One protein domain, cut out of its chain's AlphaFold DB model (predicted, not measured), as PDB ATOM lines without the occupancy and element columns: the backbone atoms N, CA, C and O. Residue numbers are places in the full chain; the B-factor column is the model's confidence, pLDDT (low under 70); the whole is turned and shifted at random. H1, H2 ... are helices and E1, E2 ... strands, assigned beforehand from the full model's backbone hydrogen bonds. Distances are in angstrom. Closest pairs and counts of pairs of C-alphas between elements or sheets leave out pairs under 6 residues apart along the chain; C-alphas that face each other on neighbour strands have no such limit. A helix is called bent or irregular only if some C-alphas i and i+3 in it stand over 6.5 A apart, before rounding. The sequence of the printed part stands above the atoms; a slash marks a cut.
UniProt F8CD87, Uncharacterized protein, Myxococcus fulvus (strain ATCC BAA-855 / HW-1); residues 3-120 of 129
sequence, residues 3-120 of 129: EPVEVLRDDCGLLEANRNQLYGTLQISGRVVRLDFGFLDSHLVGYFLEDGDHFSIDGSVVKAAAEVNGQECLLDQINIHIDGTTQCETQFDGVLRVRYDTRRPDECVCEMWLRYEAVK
ATOM      1  N   GLU A   3       3.003  18.582 -13.413       89.94
ATOM      2  CA  GLU A   3       2.109  18.887 -14.527       89.94
ATOM      3  C   GLU A   3       2.483  18.024 -15.738       89.94
ATOM      4  O   GLU A   3       3.594  18.148 -16.253       89.94
ATOM      5  N   PRO A   4       1.581  17.156 -16.224       92.31
ATOM      6  CA  PRO A   4       1.755  16.500 -17.515       92.31
ATOM      7  C   PRO A   4       1.725  17.537 -18.645       92.31
ATOM      8  O   PRO A   4       0.744  18.272 -18.770       92.31
ATOM      9  N   VAL A   5       2.764  17.576 -19.480       94.94
ATOM     10  CA  VAL A   5       2.871  18.523 -20.610       94.94
ATOM     11  C   VAL A   5       2.658  17.862 -21.970       94.94
ATOM     12  O   VAL A   5       2.165  18.497 -22.897       94.94
ATOM     13  N   GLU A   6       2.982  16.574 -22.092       96.69
ATOM     14  CA  GLU A   6       2.795  15.795 -23.318       96.69
ATOM     15  C   GLU A   6       2.479  14.343 -22.958       96.69
ATOM     16  O   GLU A   6       3.157  13.745 -22.122       96.69
ATOM     17  N   VAL A   7       1.472  13.755 -23.606       96.81
ATOM     18  CA  VAL A   7       1.158  12.327 -23.471       96.81
ATOM     19  C   VAL A   7       1.821  11.577 -24.616       96.81
ATOM     20  O   VAL A   7       1.464  11.767 -25.776       96.81
ATOM     21  N   LEU A   8       2.786  10.721 -24.286       97.50
ATOM     22  CA  LEU A   8       3.509   9.897 -25.257       97.50
ATOM     23  C   LEU A   8       2.784   8.568 -25.499       97.50
ATOM     24  O   LEU A   8       2.794   8.041 -26.610       97.50
ATOM     25  N   ARG A   9       2.164   8.029 -24.444       97.62
ATOM     26  CA  ARG A   9       1.346   6.817 -24.462       97.62
ATOM     27  C   ARG A   9       0.369   6.851 -23.293       97.62
ATOM     28  O   ARG A   9       0.762   7.213 -22.190       97.62
ATOM     29  N   ASP A  10      -0.869   6.447 -23.523       96.00
ATOM     30  CA  ASP A  10      -1.860   6.272 -22.462       96.00
ATOM     31  C   ASP A  10      -2.789   5.123 -22.839       96.00
ATOM     32  O   ASP A  10      -3.844   5.308 -23.451       96.00
ATOM     33  N   ASP A  11      -2.348   3.905 -22.543       95.31
ATOM     34  CA  ASP A  11      -3.199   2.737 -22.701       95.31
ATOM     35  C   ASP A  11      -4.272   2.767 -21.610       95.31
ATOM     36  O   ASP A  11      -4.001   3.136 -20.470       95.31
ATOM     37  N   CYS A  12      -5.493   2.344 -21.937       92.69
ATOM     38  CA  CYS A  12      -6.580   2.182 -20.965       92.69
ATOM     39  C   CYS A  12      -7.034   3.469 -20.238       92.69
ATOM     40  O   CYS A  12      -7.829   3.386 -19.303       92.69
ATOM     41  N   GLY A  13      -6.561   4.651 -20.656       92.31
ATOM     42  CA  GLY A  13      -6.937   5.937 -20.060       92.31
ATOM     43  C   GLY A  13      -6.415   6.136 -18.634       92.31
ATOM     44  O   GLY A  13      -7.097   6.751 -17.807       92.31
ATOM     45  N   LEU A  14      -5.232   5.595 -18.323       91.88
ATOM     46  CA  LEU A  14      -4.623   5.675 -16.996       91.88
ATOM     47  C   LEU A  14      -4.386   7.119 -16.549       91.88
ATOM     48  O   LEU A  14      -4.505   7.398 -15.354       91.88
ATOM     49  N   LEU A  15      -4.082   8.039 -17.469       91.81
ATOM     50  CA  LEU A  15      -3.849   9.437 -17.107       91.81
ATOM     51  C   LEU A  15      -5.095  10.077 -16.494       91.81
ATOM     52  O   LEU A  15      -5.024  10.623 -15.396       91.81
ATOM     53  N   GLU A  16      -6.234  10.013 -17.183       90.06
ATOM     54  CA  GLU A  16      -7.468  10.625 -16.682       90.06
ATOM     55  C   GLU A  16      -7.957   9.940 -15.403       90.06
ATOM     56  O   GLU A  16      -8.352  10.624 -14.457       90.06
ATOM     57  N   ALA A  17      -7.848   8.610 -15.326       88.56
ATOM     58  CA  ALA A  17      -8.228   7.846 -14.139       88.56
ATOM     59  C   ALA A  17      -7.410   8.232 -12.890       88.56
ATOM     60  O   ALA A  17      -7.919   8.179 -11.771       88.56
ATOM     61  N   ASN A  18      -6.155   8.658 -13.074       88.94
ATOM     62  CA  ASN A  18      -5.218   8.926 -11.982       88.94
ATOM     63  C   ASN A  18      -4.755  10.388 -11.905       88.94
ATOM     64  O   ASN A  18      -3.849  10.702 -11.136       88.94
ATOM     65  N   ARG A  19      -5.379  11.310 -12.648       88.44
ATOM     66  CA  ARG A  19      -4.956  12.719 -12.752       88.44
ATOM     67  C   ARG A  19      -4.793  13.399 -11.391       88.44
ATOM     68  O   ARG A  19      -3.832  14.127 -11.173       88.44
ATOM     69  N   ASN A  20      -5.699  13.114 -10.458       88.88
ATOM     70  CA  ASN A  20      -5.678  13.684  -9.107       88.88
ATOM     71  C   ASN A  20      -4.615  13.059  -8.188       88.88
ATOM     72  O   ASN A  20      -4.427  13.536  -7.074       88.88
ATOM     73  N   GLN A  21      -3.939  11.999  -8.633       90.44
ATOM     74  CA  GLN A  21      -2.879  11.305  -7.902       90.44
ATOM     75  C   GLN A  21      -1.476  11.679  -8.403       90.44
ATOM     76  O   GLN A  21      -0.483  11.324  -7.777       90.44
ATOM     77  N   LEU A  22      -1.367  12.427  -9.507       88.69
ATOM     78  CA  LEU A  22      -0.087  12.868 -10.066       88.69
ATOM     79  C   LEU A  22       0.457  14.086  -9.311       88.69
ATOM     80  O   LEU A  22       0.509  15.205  -9.812       88.69
ATOM     81  N   TYR A  23       0.860  13.859  -8.069       88.94
ATOM     82  CA  TYR A  23       1.531  14.831  -7.217       88.94
ATOM     83  C   TYR A  23       2.593  14.118  -6.387       88.94
ATOM     84  O   TYR A  23       2.540  12.908  -6.210       88.94
ATOM     85  N   GLY A  24       3.564  14.847  -5.849       88.69
ATOM     86  CA  GLY A  24       4.547  14.233  -4.969       88.69
ATOM     87  C   GLY A  24       5.484  15.231  -4.316       88.69
ATOM     88  O   GLY A  24       5.511  16.410  -4.680       88.69
ATOM     89  N   THR A  25       6.248  14.732  -3.350       87.88
ATOM     90  CA  THR A  25       7.264  15.496  -2.624       87.88
ATOM     91  C   THR A  25       8.642  14.930  -2.927       87.88
ATOM     92  O   THR A  25       8.961  13.810  -2.534       87.88
ATOM     93  N   LEU A  26       9.463  15.715  -3.627       86.38
ATOM     94  CA  LEU A  26      10.840  15.353  -3.953       86.38
ATOM     95  C   LEU A  26      11.775  15.711  -2.794       86.38
ATOM     96  O   LEU A  26      11.775  16.843  -2.303       86.38
ATOM     97  N   GLN A  27      12.612  14.763  -2.392       88.81
ATOM     98  CA  GLN A  27      13.644  14.934  -1.379       88.81
ATOM     99  C   GLN A  27      14.997  14.523  -1.956       88.81
ATOM    100  O   GLN A  27      15.175  13.401  -2.426       88.81
ATOM    101  N   ILE A  28      15.970  15.426  -1.879       87.06
ATOM    102  CA  ILE A  28      17.330  15.196  -2.372       87.06
ATOM    103  C   ILE A  28      18.283  15.184  -1.177       87.06
ATOM    104  O   ILE A  28      18.283  16.103  -0.358       87.06
ATOM    105  N   SER A  29      19.097  14.134  -1.066       87.81
ATOM    106  CA  SER A  29      20.111  13.987  -0.020       87.81
ATOM    107  C   SER A  29      21.422  13.497  -0.631       87.81
ATOM    108  O   SER A  29      21.600  12.309  -0.917       87.81
ATOM    109  N   GLY A  30      22.341  14.436  -0.870       88.38
ATOM    110  CA  GLY A  30      23.548  14.170  -1.648       88.38
ATOM    111  C   GLY A  30      23.175  13.714  -3.057       88.38
ATOM    112  O   GLY A  30      22.501  14.437  -3.780       88.38
ATOM    113  N   ARG A  31      23.579  12.494  -3.426       90.06
ATOM    114  CA  ARG A  31      23.251  11.892  -4.730       90.06
ATOM    115  C   ARG A  31      21.938  11.118  -4.748       90.06
ATOM    116  O   ARG A  31      21.534  10.688  -5.819       90.06
ATOM    117  N   VAL A  32      21.315  10.884  -3.595       92.56
ATOM    118  CA  VAL A  32      20.087  10.087  -3.502       92.56
ATOM    119  C   VAL A  32      18.882  10.991  -3.693       92.56
ATOM    120  O   VAL A  32      18.767  12.023  -3.028       92.56
ATOM    121  N   VAL A  33      17.967  10.553  -4.550       92.38
ATOM    122  CA  VAL A  33      16.687  11.211  -4.800       92.38
ATOM    123  C   VAL A  33      15.574  10.304  -4.296       92.38
ATOM    124  O   VAL A  33      15.586   9.098  -4.538       92.38
ATOM    125  N   ARG A  34      14.632  10.868  -3.547       94.38
ATOM    126  CA  ARG A  34      13.426  10.184  -3.081       94.38
ATOM    127  C   ARG A  34      12.211  10.981  -3.506       94.38
ATOM    128  O   ARG A  34      12.235  12.207  -3.431       94.38
ATOM    129  N   LEU A  35      11.167  10.289  -3.925       92.44
ATOM    130  CA  LEU A  35       9.891  10.896  -4.262       92.44
ATOM    131  C   LEU A  35       8.784  10.131  -3.546       92.44
ATOM    132  O   LEU A  35       8.532   8.968  -3.852       92.44
ATOM    133  N   ASP A  36       8.123  10.810  -2.614       93.00
ATOM    134  CA  ASP A  36       6.851  10.346  -2.064       93.00
ATOM    135  C   ASP A  36       5.769  10.756  -3.070       93.00
ATOM    136  O   ASP A  36       5.485  11.951  -3.223       93.00
ATOM    137  N   PHE A  37       5.241   9.796  -3.829       92.38
ATOM    138  CA  PHE A  37       4.384  10.032  -4.990       92.38
ATOM    139  C   PHE A  37       2.948   9.601  -4.700       92.38
ATOM    140  O   PHE A  37       2.683   8.478  -4.281       92.38
ATOM    141  N   GLY A  38       2.000  10.501  -4.955       89.94
ATOM    142  CA  GLY A  38       0.577  10.275  -4.714       89.94
ATOM    143  C   GLY A  38      -0.014   9.162  -5.573       89.94
ATOM    144  O   GLY A  38      -1.026   8.579  -5.192       89.94
ATOM    145  N   PHE A  39       0.614   8.829  -6.706       89.62
ATOM    146  CA  PHE A  39       0.197   7.712  -7.542       89.62
ATOM    147  C   PHE A  39       0.362   6.414  -6.753       89.62
ATOM    148  O   PHE A  39       1.487   5.953  -6.528       89.62
ATOM    149  N   LEU A  40      -0.773   5.855  -6.325       87.00
ATOM    150  CA  LEU A  40      -0.860   4.642  -5.508       87.00
ATOM    151  C   LEU A  40      -0.054   4.707  -4.200       87.00
ATOM    152  O   LEU A  40       0.459   3.680  -3.752       87.00
ATOM    153  N   ASP A  41       0.086   5.906  -3.623       89.62
ATOM    154  CA  ASP A  41       0.864   6.163  -2.401       89.62
ATOM    155  C   ASP A  41       2.278   5.535  -2.451       89.62
ATOM    156  O   ASP A  41       2.785   4.935  -1.494       89.62
ATOM    157  N   SER A  42       2.912   5.623  -3.623       92.38
ATOM    158  CA  SER A  42       4.178   4.960  -3.918       92.38
ATOM    159  C   SER A  42       5.384   5.769  -3.443       92.38
ATOM    160  O   SER A  42       5.386   6.996  -3.398       92.38
ATOM    161  N   HIS A  43       6.443   5.048  -3.086       95.12
ATOM    162  CA  HIS A  43       7.712   5.638  -2.675       95.12
ATOM    163  C   HIS A  43       8.756   5.252  -3.712       95.12
ATOM    164  O   HIS A  43       9.067   4.067  -3.868       95.12
ATOM    165  N   LEU A  44       9.280   6.243  -4.426       96.00
ATOM    166  CA  LEU A  44      10.310   6.031  -5.430       96.00
ATOM    167  C   LEU A  44      11.670   6.451  -4.886       96.00
ATOM    168  O   LEU A  44      11.797   7.459  -4.183       96.00
ATOM    169  N   VAL A  45      12.697   5.674  -5.218       97.00
ATOM    170  CA  VAL A  45      14.078   5.939  -4.808       97.00
ATOM    171  C   VAL A  45      14.999   5.832  -6.013       97.00
ATOM    172  O   VAL A  45      14.853   4.958  -6.860       97.00
ATOM    173  N   GLY A  46      15.953   6.749  -6.079       95.94
ATOM    174  CA  GLY A  46      16.783   6.963  -7.246       95.94
ATOM    175  C   GLY A  46      18.069   7.703  -6.929       95.94
ATOM    176  O   GLY A  46      18.432   7.903  -5.761       95.94
ATOM    177  N   TYR A  47      18.765   8.120  -7.979       95.00
ATOM    178  CA  TYR A  47      20.032   8.829  -7.861       95.00
ATOM    179  C   TYR A  47      20.285   9.798  -9.015       95.00
ATOM    180  O   TYR A  47      19.791   9.612 -10.125       95.00
ATOM    181  N   PHE A  48      21.110  10.811  -8.741       92.94
ATOM    182  CA  PHE A  48      21.693  11.673  -9.768       92.94
ATOM    183  C   PHE A  48      22.784  10.942 -10.564       92.94
ATOM    184  O   PHE A  48      23.656  10.259  -9.993       92.94
ATOM    185  N   LEU A  49      22.740  11.125 -11.883       89.62
ATOM    186  CA  LEU A  49      23.730  10.659 -12.849       89.62
ATOM    187  C   LEU A  49      25.028  11.482 -12.732       89.62
ATOM    188  O   LEU A  49      25.139  12.385 -11.904       89.62
ATOM    189  N   GLU A  50      26.070  11.101 -13.476       81.19
ATOM    190  CA  GLU A  50      27.426  11.652 -13.292       81.19
ATOM    191  C   GLU A  50      27.549  13.156 -13.568       81.19
ATOM    192  O   GLU A  50      28.423  13.797 -12.987       81.19
ATOM    193  N   ASP A  51      26.682  13.714 -14.410       82.06
ATOM    194  CA  ASP A  51      26.646  15.144 -14.727       82.06
ATOM    195  C   ASP A  51      25.983  16.000 -13.638       82.06
ATOM    196  O   ASP A  51      26.226  17.200 -13.584       82.06
ATOM    197  N   GLY A  52      25.214  15.387 -12.733       80.31
ATOM    198  CA  GLY A  52      24.579  16.055 -11.597       80.31
ATOM    199  C   GLY A  52      23.265  16.769 -11.915       80.31
ATOM    200  O   GLY A  52      22.560  17.129 -10.976       80.31
ATOM    201  N   ASP A  53      22.906  16.900 -13.192       88.81
ATOM    202  CA  ASP A  53      21.661  17.543 -13.624       88.81
ATOM    203  C   ASP A  53      20.566  16.519 -13.932       88.81
ATOM    204  O   ASP A  53      19.381  16.815 -13.787       88.81
ATOM    205  N   HIS A  54      20.935  15.294 -14.311       94.50
ATOM    206  CA  HIS A  54      19.976  14.229 -14.589       94.50
ATOM    207  C   HIS A  54      19.834  13.289 -13.398       94.50
ATOM    208  O   HIS A  54      20.806  12.960 -12.715       94.50
ATOM    209  N   PHE A  55      18.629  12.785 -13.174       94.75
ATOM    210  CA  PHE A  55      18.356  11.760 -12.178       94.75
ATOM    211  C   PHE A  55      17.384  10.718 -12.718       94.75
ATOM    212  O   PHE A  55      16.561  10.998 -13.586       94.75
ATOM    213  N   SER A  56      17.472   9.517 -12.157       96.69
ATOM    214  CA  SER A  56      16.544   8.427 -12.443       96.69
ATOM    215  C   SER A  56      16.017   7.861 -11.132       96.69
ATOM    216  O   SER A  56      16.786   7.709 -10.175       96.69
ATOM    217  N   ILE A  57      14.708   7.625 -11.057       96.31
ATOM    218  CA  ILE A  57      14.000   7.161  -9.862       96.31
ATOM    219  C   ILE A  57      13.049   6.030 -10.237       96.31
ATOM    220  O   ILE A  57      12.237   6.170 -11.151       96.31
ATOM    221  N   ASP A  58      13.096   4.948  -9.468       97.50
ATOM    222  CA  ASP A  58      12.265   3.768  -9.672       97.50
ATOM    223  C   ASP A  58      11.419   3.466  -8.436       97.50
ATOM    224  O   ASP A  58      11.807   3.724  -7.292       97.50
ATOM    225  N   GLY A  59      10.256   2.873  -8.673       96.50
ATOM    226  CA  GLY A  59       9.368   2.374  -7.639       96.50
ATOM    227  C   GLY A  59       8.476   1.266  -8.173       96.50
ATOM    228  O   GLY A  59       8.230   1.148  -9.374       96.50
ATOM    229  N   SER A  60       7.973   0.438  -7.264       95.81
ATOM    230  CA  SER A  60       7.006  -0.591  -7.620       95.81
ATOM    231  C   SER A  60       5.976  -0.801  -6.525       95.81
ATOM    232  O   SER A  60       6.330  -0.828  -5.345       95.81
ATOM    233  N   VAL A  61       4.729  -1.042  -6.920       94.69
ATOM    234  CA  VAL A  61       3.648  -1.467  -6.023       94.69
ATOM    235  C   VAL A  61       3.267  -2.897  -6.385       94.69
ATOM    236  O   VAL A  61       3.084  -3.207  -7.557       94.69
ATOM    237  N   VAL A  62       3.163  -3.788  -5.401       93.88
ATOM    238  CA  VAL A  62       2.817  -5.203  -5.617       93.88
ATOM    239  C   VAL A  62       1.417  -5.503  -5.105       93.88
ATOM    240  O   VAL A  62       0.996  -4.928  -4.103       93.88
ATOM    241  N   LYS A  63       0.724  -6.454  -5.747       90.75
ATOM    242  CA  LYS A  63      -0.643  -6.868  -5.369       90.75
ATOM    243  C   LYS A  63      -1.615  -5.685  -5.283       90.75
ATOM    244  O   LYS A  63      -2.383  -5.572  -4.326       90.75
ATOM    245  N   ALA A  64      -1.544  -4.793  -6.264       90.31
ATOM    246  CA  ALA A  64      -2.416  -3.632  -6.348       90.31
ATOM    247  C   ALA A  64      -3.750  -4.002  -7.006       90.31
ATOM    248  O   ALA A  64      -3.804  -4.880  -7.869       90.31
ATOM    249  N   ALA A  65      -4.817  -3.310  -6.620       89.88
ATOM    250  CA  ALA A  65      -6.072  -3.300  -7.358       89.88
ATOM    251  C   ALA A  65      -6.195  -1.947  -8.064       89.88
ATOM    252  O   ALA A  65      -5.963  -0.909  -7.443       89.88
ATOM    253  N   ALA A  66      -6.534  -1.960  -9.349       88.62
ATOM    254  CA  ALA A  66      -6.769  -0.750 -10.128       88.62
ATOM    255  C   ALA A  66      -8.001  -0.927 -11.011       88.62
ATOM    256  O   ALA A  66      -8.257  -2.019 -11.514       88.62
ATOM    257  N   GLU A  67      -8.751   0.146 -11.223       88.12
ATOM    258  CA  GLU A  67      -9.842   0.148 -12.190       88.12
ATOM    259  C   GLU A  67      -9.281   0.417 -13.591       88.12
ATOM    260  O   GLU A  67      -8.607   1.422 -13.821       88.12
ATOM    261  N   VAL A  68      -9.544  -0.495 -14.524       89.31
ATOM    262  CA  VAL A  68      -9.111  -0.410 -15.922       89.31
ATOM    263  C   VAL A  68     -10.324  -0.695 -16.796       89.31
ATOM    264  O   VAL A  68     -10.946  -1.748 -16.677       89.31
ATOM    265  N   ASN A  69     -10.692   0.248 -17.669       84.00
ATOM    266  CA  ASN A  69     -11.849   0.121 -18.568       84.00
ATOM    267  C   ASN A  69     -13.172  -0.270 -17.858       84.00
ATOM    268  O   ASN A  69     -14.004  -0.970 -18.433       84.00
ATOM    269  N   GLY A  70     -13.376   0.171 -16.609       82.94
ATOM    270  CA  GLY A  70     -14.572  -0.143 -15.814       82.94
ATOM    271  C   GLY A  70     -14.583  -1.540 -15.176       82.94
ATOM    272  O   GLY A  70     -15.623  -1.976 -14.683       82.94
ATOM    273  N   GLN A  71     -13.450  -2.247 -15.182       88.44
ATOM    274  CA  GLN A  71     -13.251  -3.516 -14.484       88.44
ATOM    275  C   GLN A  71     -12.159  -3.377 -13.420       88.44
ATOM    276  O   GLN A  71     -11.151  -2.704 -13.629       88.44
ATOM    277  N   GLU A  72     -12.331  -4.057 -12.287       90.62
ATOM    278  CA  GLU A  72     -11.266  -4.194 -11.296       90.62
ATOM    279  C   GLU A  72     -10.195  -5.176 -11.797       90.62
ATOM    280  O   GLU A  72     -10.459  -6.353 -12.047       90.62
ATOM    281  N   CYS A  73      -8.971  -4.679 -11.926       92.62
ATOM    282  CA  CYS A  73      -7.790  -5.439 -12.290       92.62
ATOM    283  C   CYS A  73      -6.934  -5.705 -11.056       92.62
ATOM    284  O   CYS A  73      -6.449  -4.778 -10.406       92.62
ATOM    285  N   LEU A  74      -6.702  -6.987 -10.771       93.62
ATOM    286  CA  LEU A  74      -5.725  -7.419  -9.777       93.62
ATOM    287  C   LEU A  74      -4.356  -7.515 -10.448       93.62
ATOM    288  O   LEU A  74      -4.101  -8.394 -11.278       93.62
ATOM    289  N   LEU A  75      -3.490  -6.578 -10.099       94.56
ATOM    290  CA  LEU A  75      -2.177  -6.415 -10.692       94.56
ATOM    291  C   LEU A  75      -1.143  -7.131  -9.830       94.56
ATOM    292  O   LEU A  75      -1.082  -6.939  -8.611       94.56
ATOM    293  N   ASP A  76      -0.322  -7.968 -10.465       94.69
ATOM    294  CA  ASP A  76       0.796  -8.613  -9.780       94.69
ATOM    295  C   ASP A  76       1.792  -7.519  -9.344       94.69
ATOM    296  O   ASP A  76       2.246  -7.510  -8.191       94.69
ATOM    297  N   GLN A  77       2.060  -6.559 -10.237       95.38
ATOM    298  CA  GLN A  77       2.972  -5.446 -10.005       95.38
ATOM    299  C   GLN A  77       2.616  -4.218 -10.850       95.38
ATOM    300  O   GLN A  77       2.113  -4.324 -11.965       95.38
ATOM    301  N   ILE A  78       2.925  -3.043 -10.322       95.62
ATOM    302  CA  ILE A  78       2.924  -1.776 -11.042       95.62
ATOM    303  C   ILE A  78       4.330  -1.223 -10.951       95.62
ATOM    304  O   ILE A  78       4.847  -1.049  -9.850       95.62
ATOM    305  N   ASN A  79       4.943  -0.978 -12.099       97.25
ATOM    306  CA  ASN A  79       6.275  -0.409 -12.217       97.25
ATOM    307  C   ASN A  79       6.163   1.075 -12.530       97.25
ATOM    308  O   ASN A  79       5.420   1.456 -13.435       97.25
ATOM    309  N   ILE A  80       6.901   1.896 -11.792       97.38
ATOM    310  CA  ILE A  80       6.943   3.342 -11.975       97.38
ATOM    311  C   ILE A  80       8.400   3.741 -12.144       97.38
ATOM    312  O   ILE A  80       9.245   3.401 -11.317       97.38
ATOM    313  N   HIS A  81       8.673   4.470 -13.214       97.69
ATOM    314  CA  HIS A  81       9.997   4.952 -13.554       97.69
ATOM    315  C   HIS A  81       9.919   6.425 -13.935       97.69
ATOM    316  O   HIS A  81       9.043   6.829 -14.706       97.69
ATOM    317  N   ILE A  82      10.827   7.222 -13.390       96.62
ATOM    318  CA  ILE A  82      10.941   8.649 -13.656       96.62
ATOM    319  C   ILE A  82      12.384   8.944 -14.026       96.62
ATOM    320  O   ILE A  82      13.275   8.803 -13.192       96.62
ATOM    321  N   ASP A  83      12.579   9.433 -15.243       96.50
ATOM    322  CA  ASP A  83      13.797  10.140 -15.619       96.50
ATOM    323  C   ASP A  83      13.512  11.634 -15.546       96.50
ATOM    324  O   ASP A  83      12.501  12.095 -16.084       96.50
ATOM    325  N   GLY A  84      14.394  12.387 -14.898       94.62
ATOM    326  CA  GLY A  84      14.244  13.824 -14.739       94.62
ATOM    327  C   GLY A  84      15.541  14.587 -14.954       94.62
ATOM    328  O   GLY A  84      16.636  14.066 -14.756       94.62
ATOM    329  N   THR A  85      15.387  15.845 -15.343       94.94
ATOM    330  CA  THR A  85      16.449  16.832 -15.508       94.94
ATOM    331  C   THR A  85      16.151  18.009 -14.591       94.94
ATOM    332  O   THR A  85      15.018  18.491 -14.521       94.94
ATOM    333  N   THR A  86      17.154  18.468 -13.855       92.94
ATOM    334  CA  THR A  86      17.097  19.691 -13.060       92.94
ATOM    335  C   THR A  86      17.323  20.891 -13.971       92.94
ATOM    336  O   THR A  86      18.392  21.043 -14.547       92.94
ATOM    337  N   GLN A  87      16.324  21.766 -14.073       93.50
ATOM    338  CA  GLN A  87      16.455  23.043 -14.783       93.50
ATOM    339  C   GLN A  87      17.022  24.123 -13.856       93.50
ATOM    340  O   GLN A  87      17.836  24.953 -14.250       93.50
ATOM    341  N   CYS A  88      16.590  24.102 -12.597       90.25
ATOM    342  CA  CYS A  88      17.127  24.895 -11.496       90.25
ATOM    343  C   CYS A  88      16.659  24.284 -10.166       90.25
ATOM    344  O   CYS A  88      15.890  23.324 -10.149       90.25
ATOM    345  N   GLU A  89      17.049  24.869  -9.030       86.94
ATOM    346  CA  GLU A  89      16.718  24.349  -7.688       86.94
ATOM    347  C   GLU A  89      15.214  24.135  -7.425       86.94
ATOM    348  O   GLU A  89      14.839  23.379  -6.523       86.94
ATOM    349  N   THR A  90      14.344  24.809  -8.182       89.06
ATOM    350  CA  THR A  90      12.889  24.744  -8.008       89.06
ATOM    351  C   THR A  90      12.136  24.192  -9.211       89.06
ATOM    352  O   THR A  90      10.914  24.107  -9.129       89.06
ATOM    353  N   GLN A  91      12.805  23.789 -10.294       92.00
ATOM    354  CA  GLN A  91      12.134  23.296 -11.498       92.00
ATOM    355  C   GLN A  91      12.848  22.087 -12.096       92.00
ATOM    356  O   GLN A  91      14.070  22.065 -12.253       92.00
ATOM    357  N   PHE A  92      12.040  21.105 -12.472       92.62
ATOM    358  CA  PHE A  92      12.465  19.843 -13.052       92.62
ATOM    359  C   PHE A  92      11.529  19.495 -14.204       92.62
ATOM    360  O   PHE A  92      10.350  19.839 -14.169       92.62
ATOM    361  N   ASP A  93      12.016  18.765 -15.188       95.25
ATOM    362  CA  ASP A  93      11.194  18.179 -16.244       95.25
ATOM    363  C   ASP A  93      11.722  16.796 -16.588       95.25
ATOM    364  O   ASP A  93      12.830  16.424 -16.200       95.25
ATOM    365  N   GLY A  94      10.915  16.000 -17.271       95.88
ATOM    366  CA  GLY A  94      11.326  14.643 -17.567       95.88
ATOM    367  C   GLY A  94      10.233  13.784 -18.155       95.88
ATOM    368  O   GLY A  94       9.264  14.281 -18.734       95.88
ATOM    369  N   VAL A  95      10.405  12.474 -18.004       97.50
ATOM    370  CA  VAL A  95       9.465  11.458 -18.470       97.50
ATOM    371  C   VAL A  95       9.068  10.560 -17.308       97.50
ATOM    372  O   VAL A  95       9.916   9.958 -16.656       97.50
ATOM    373  N   LEU A  96       7.762  10.432 -17.094       96.88
ATOM    374  CA  LEU A  96       7.162   9.424 -16.228       96.88
ATOM    375  C   LEU A  96       6.715   8.244 -17.089       96.88
ATOM    376  O   LEU A  96       6.046   8.435 -18.108       96.88
ATOM    377  N   ARG A  97       7.041   7.029 -16.653       97.81
ATOM    378  CA  ARG A  97       6.534   5.773 -17.208       97.81
ATOM    379  C   ARG A  97       5.900   4.946 -16.102       97.81
ATOM    380  O   ARG A  97       6.523   4.688 -15.077       97.81
ATOM    381  N   VAL A  98       4.676   4.506 -16.342       97.00
ATOM    382  CA  VAL A  98       3.931   3.584 -15.490       97.00
ATOM    383  C   VAL A  98       3.570   2.365 -16.318       97.00
ATOM    384  O   VAL A  98       3.124   2.501 -17.458       97.00
ATOM    385  N   ARG A  99       3.743   1.179 -15.746       96.75
ATOM    386  CA  ARG A  99       3.384  -0.085 -16.383       96.75
ATOM    387  C   ARG A  99       2.660  -0.990 -15.405       96.75
ATOM    388  O   ARG A  99       3.158  -1.248 -14.312       96.75
ATOM    389  N   TYR A 100       1.496  -1.471 -15.817       96.06
ATOM    390  CA  TYR A 100       0.707  -2.452 -15.087       96.06
ATOM    391  C   TYR A 100       1.070  -3.843 -15.595       96.06
ATOM    392  O   TYR A 100       0.900  -4.144 -16.775       96.06
ATOM    393  N   ASP A 101       1.570  -4.691 -14.703       93.88
ATOM    394  CA  ASP A 101       1.925  -6.072 -14.993       93.88
ATOM    395  C   ASP A 101       0.982  -7.020 -14.239       93.88
ATOM    396  O   ASP A 101       0.853  -6.997 -13.011       93.88
ATOM    397  N   THR A 102       0.323  -7.896 -14.991       93.25
ATOM    398  CA  THR A 102      -0.484  -8.993 -14.455       93.25
ATOM    399  C   THR A 102      -0.455 -10.177 -15.405       93.25
ATOM    400  O   THR A 102      -0.230 -10.025 -16.606       93.25
ATOM    401  N   ARG A 103      -0.672 -11.380 -14.875       88.50
ATOM    402  CA  ARG A 103      -0.739 -12.596 -15.695       88.50
ATOM    403  C   ARG A 103      -2.033 -12.718 -16.486       88.50
ATOM    404  O   ARG A 103      -1.985 -13.297 -17.564       88.50
ATOM    405  N   ARG A 104      -3.168 -12.280 -15.922       83.62
ATOM    406  CA  ARG A 104      -4.503 -12.271 -16.547       83.62
ATOM    407  C   ARG A 104      -5.443 -11.320 -15.795       83.62
ATOM    408  O   ARG A 104      -5.331 -11.237 -14.573       83.62
ATOM    409  N   PRO A 105      -6.452 -10.756 -16.475       86.44
ATOM    410  CA  PRO A 105      -6.638 -10.784 -17.929       86.44
ATOM    411  C   PRO A 105      -5.681  -9.815 -18.648       86.44
ATOM    412  O   PRO A 105      -5.227  -8.840 -18.058       86.44
ATOM    413  N   ASP A 106      -5.357 -10.091 -19.915       88.00
ATOM    414  CA  ASP A 106      -4.380  -9.303 -20.695       88.00
ATOM    415  C   ASP A 106      -4.820  -7.838 -20.878       88.00
ATOM    416  O   ASP A 106      -3.990  -6.946 -21.007       88.00
ATOM    417  N   GLU A 107      -6.127  -7.578 -20.823       90.44
ATOM    418  CA  GLU A 107      -6.735  -6.238 -20.861       90.44
ATOM    419  C   GLU A 107      -6.359  -5.336 -19.672       90.44
ATOM    420  O   GLU A 107      -6.575  -4.129 -19.731       90.44
ATOM    421  N   CYS A 108      -5.785  -5.911 -18.612       92.44
ATOM    422  CA  CYS A 108      -5.259  -5.186 -17.457       92.44
ATOM    423  C   CYS A 108      -3.783  -4.783 -17.619       92.44
ATOM    424  O   CYS A 108      -3.237  -4.110 -16.742       92.44
ATOM    425  N   VAL A 109      -3.115  -5.214 -18.696       94.56
ATOM    426  CA  VAL A 109      -1.739  -4.815 -19.012       94.56
ATOM    427  C   VAL A 109      -1.786  -3.495 -19.775       94.56
ATOM    428  O   VAL A 109      -2.092  -3.461 -20.965       94.56
ATOM    429  N   CYS A 110      -1.481  -2.407 -19.076       95.25
ATOM    430  CA  CYS A 110      -1.560  -1.043 -19.593       95.25
ATOM    431  C   CYS A 110      -0.256  -0.293 -19.303       95.25
ATOM    432  O   CYS A 110       0.389  -0.514 -18.274       95.25
ATOM    433  N   GLU A 111       0.124   0.621 -20.191       96.94
ATOM    434  CA  GLU A 111       1.255   1.522 -19.998       96.94
ATOM    435  C   GLU A 111       0.843   2.988 -20.165       96.94
ATOM    436  O   GLU A 111       0.095   3.340 -21.076       96.94
ATOM    437  N   MET A 112       1.390   3.856 -19.313       96.50
ATOM    438  CA  MET A 112       1.232   5.308 -19.396       96.50
ATOM    439  C   MET A 112       2.597   5.979 -19.398       96.50
ATOM    440  O   MET A 112       3.398   5.775 -18.486       96.50
ATOM    441  N   TRP A 113       2.879   6.752 -20.440       97.75
ATOM    442  CA  TRP A 113       4.127   7.478 -20.624       97.75
ATOM    443  C   TRP A 113       3.796   8.944 -20.883       97.75
ATOM    444  O   TRP A 113       3.071   9.269 -21.827       97.75
ATOM    445  N   LEU A 114       4.356   9.842 -20.083       96.94
ATOM    446  CA  LEU A 114       4.120  11.274 -20.230       96.94
ATOM    447  C   LEU A 114       5.394  12.069 -20.000       96.94
ATOM    448  O   LEU A 114       6.235  11.680 -19.188       96.94
ATOM    449  N   ARG A 115       5.521  13.197 -20.698       97.19
ATOM    450  CA  ARG A 115       6.434  14.253 -20.274       97.19
ATOM    451  C   ARG A 115       5.781  15.063 -19.174       97.19
ATOM    452  O   ARG A 115       4.581  15.345 -19.243       97.19
ATOM    453  N   TYR A 116       6.579  15.476 -18.204       94.75
ATOM    454  CA  TYR A 116       6.117  16.323 -17.118       94.75
ATOM    455  C   TYR A 116       7.017  17.534 -16.921       94.75
ATOM    456  O   TYR A 116       8.208  17.492 -17.221       94.75
ATOM    457  N   GLU A 117       6.436  18.569 -16.331       94.00
ATOM    458  CA  GLU A 117       7.148  19.630 -15.632       94.00
ATOM    459  C   GLU A 117       6.789  19.574 -14.148       94.00
ATOM    460  O   GLU A 117       5.645  19.322 -13.771       94.00
ATOM    461  N   ALA A 118       7.763  19.808 -13.278       90.31
ATOM    462  CA  ALA A 118       7.570  19.846 -11.844       90.31
ATOM    463  C   ALA A 118       8.201  21.101 -11.243       90.31
ATOM    464  O   ALA A 118       9.376  21.383 -11.457       90.31
ATOM    465  N   VAL A 119       7.424  21.832 -10.444       89.88
ATOM    466  CA  VAL A 119       7.882  23.030  -9.725       89.88
ATOM    467  C   VAL A 119       7.771  22.855  -8.217       89.88
ATOM    468  O   VAL A 119       6.740  22.411  -7.698       89.88
ATOM    469  N   LYS A 120       8.820  23.228  -7.491       83.81
ATOM    470  CA  LYS A 120       8.840  23.295  -6.029       83.81
ATOM    471  C   LYS A 120       8.321  24.660  -5.577       83.81
ATOM    472  O   LYS A 120       8.675  25.677  -6.166       83.81
TER     473      LYS A 120
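What this domain is: This is residues 3 to 120 of the 129 residues of an uncharacterized protein of Myxococcus fulvus (strain ATCC BAA-855 / HW-1) (UniProt F8CD87). One long antiparallel sheet of eight strands curls like part of a barrel round a single helix, H1, and does not close: its edge strands E1 and E2 stay apart. The sheet is bent back on itself, with E1, E8, E7 and E6 as one leaf, E4, E3 and E2 as the other, and E5 as the hinge between them. The printed part has 118 residues, with one named helix and eight named strands that follow each other along the chain as E1 H1 E2 E3 E4 E5 E6 E7 E8, and the sheet's order is E1, E8, E7, E6, E5, E4, E3, E2. The class is mostly strand; the whole is compact, with a radius of gyration of the C-alphas of 14.5 A, and its outline is elongated, spanning 42 by 25 by 21 A.

Where its parts are: E1, residues 3 to 10, begins at C-alpha 3 (2.109, 18.887, -14.527), bends by 80 degrees at residue 6 and measures 15.4 A. H1, residues 11 to 21, measures 17.1 A and is irregular: C-alphas 12 and 15 are 8.7 A apart. E2, residues 24 to 29, E3, residues 32 to 37, and E4, residues 42 to 48, measure 16.3, 15.8 and 19.6 A. E5, residues 54 to 68, measures 32.6 A and bends by 96 degrees at residue 65. E6, residues 71 to 88, measures 41.7 A, begins at C-alpha 71 (-13.251, -3.516, -14.484) and bends by 87 degrees at residue 74. E7, residues 91 to 101, measures 31.3 A. E8, residues 111 to 119, measures 24.7 A, bends by 54 degrees at residue 115 and ends at C-alpha 119 (7.882, 23.030, -9.725).

How they stand to each other: The sheet is twisted. E1 and E8 are antiparallel at 168 degrees, with N 3 and O 117 2.8 A apart, within hydrogen-bond range. From E2 to E8 the strands form a meander, each the antiparallel neighbour of the one before; within hydrogen-bond range are, for instance, N 27 and O 34 in the hairpin E2 and E3, 2.8 A, and N 61 and O 78 in the hairpin E5 and E6, 2.9 A. H1 is on the sheet, which curls round it; the closest C-alphas of H1 and E8 are those of Asp 11 and Glu 111, 5.3 A, and of H1 and E5 those of Cys 12 and Val 68, 6.2 A. In H1, 3 of 7 O i to N i+4 pairs and 4 of 8 O i to N i+3 pairs are within hydrogen-bond range.

The domain as a whole: The two C-alphas farthest apart are those of Asp 51 and Gln 71, 44.0 A. The printed part has no cut. No link is long; the link from E7 to E8, 9 residues, is short but not tight. The mean pLDDT of the printed part is 92.2, and no printed residue is under 70.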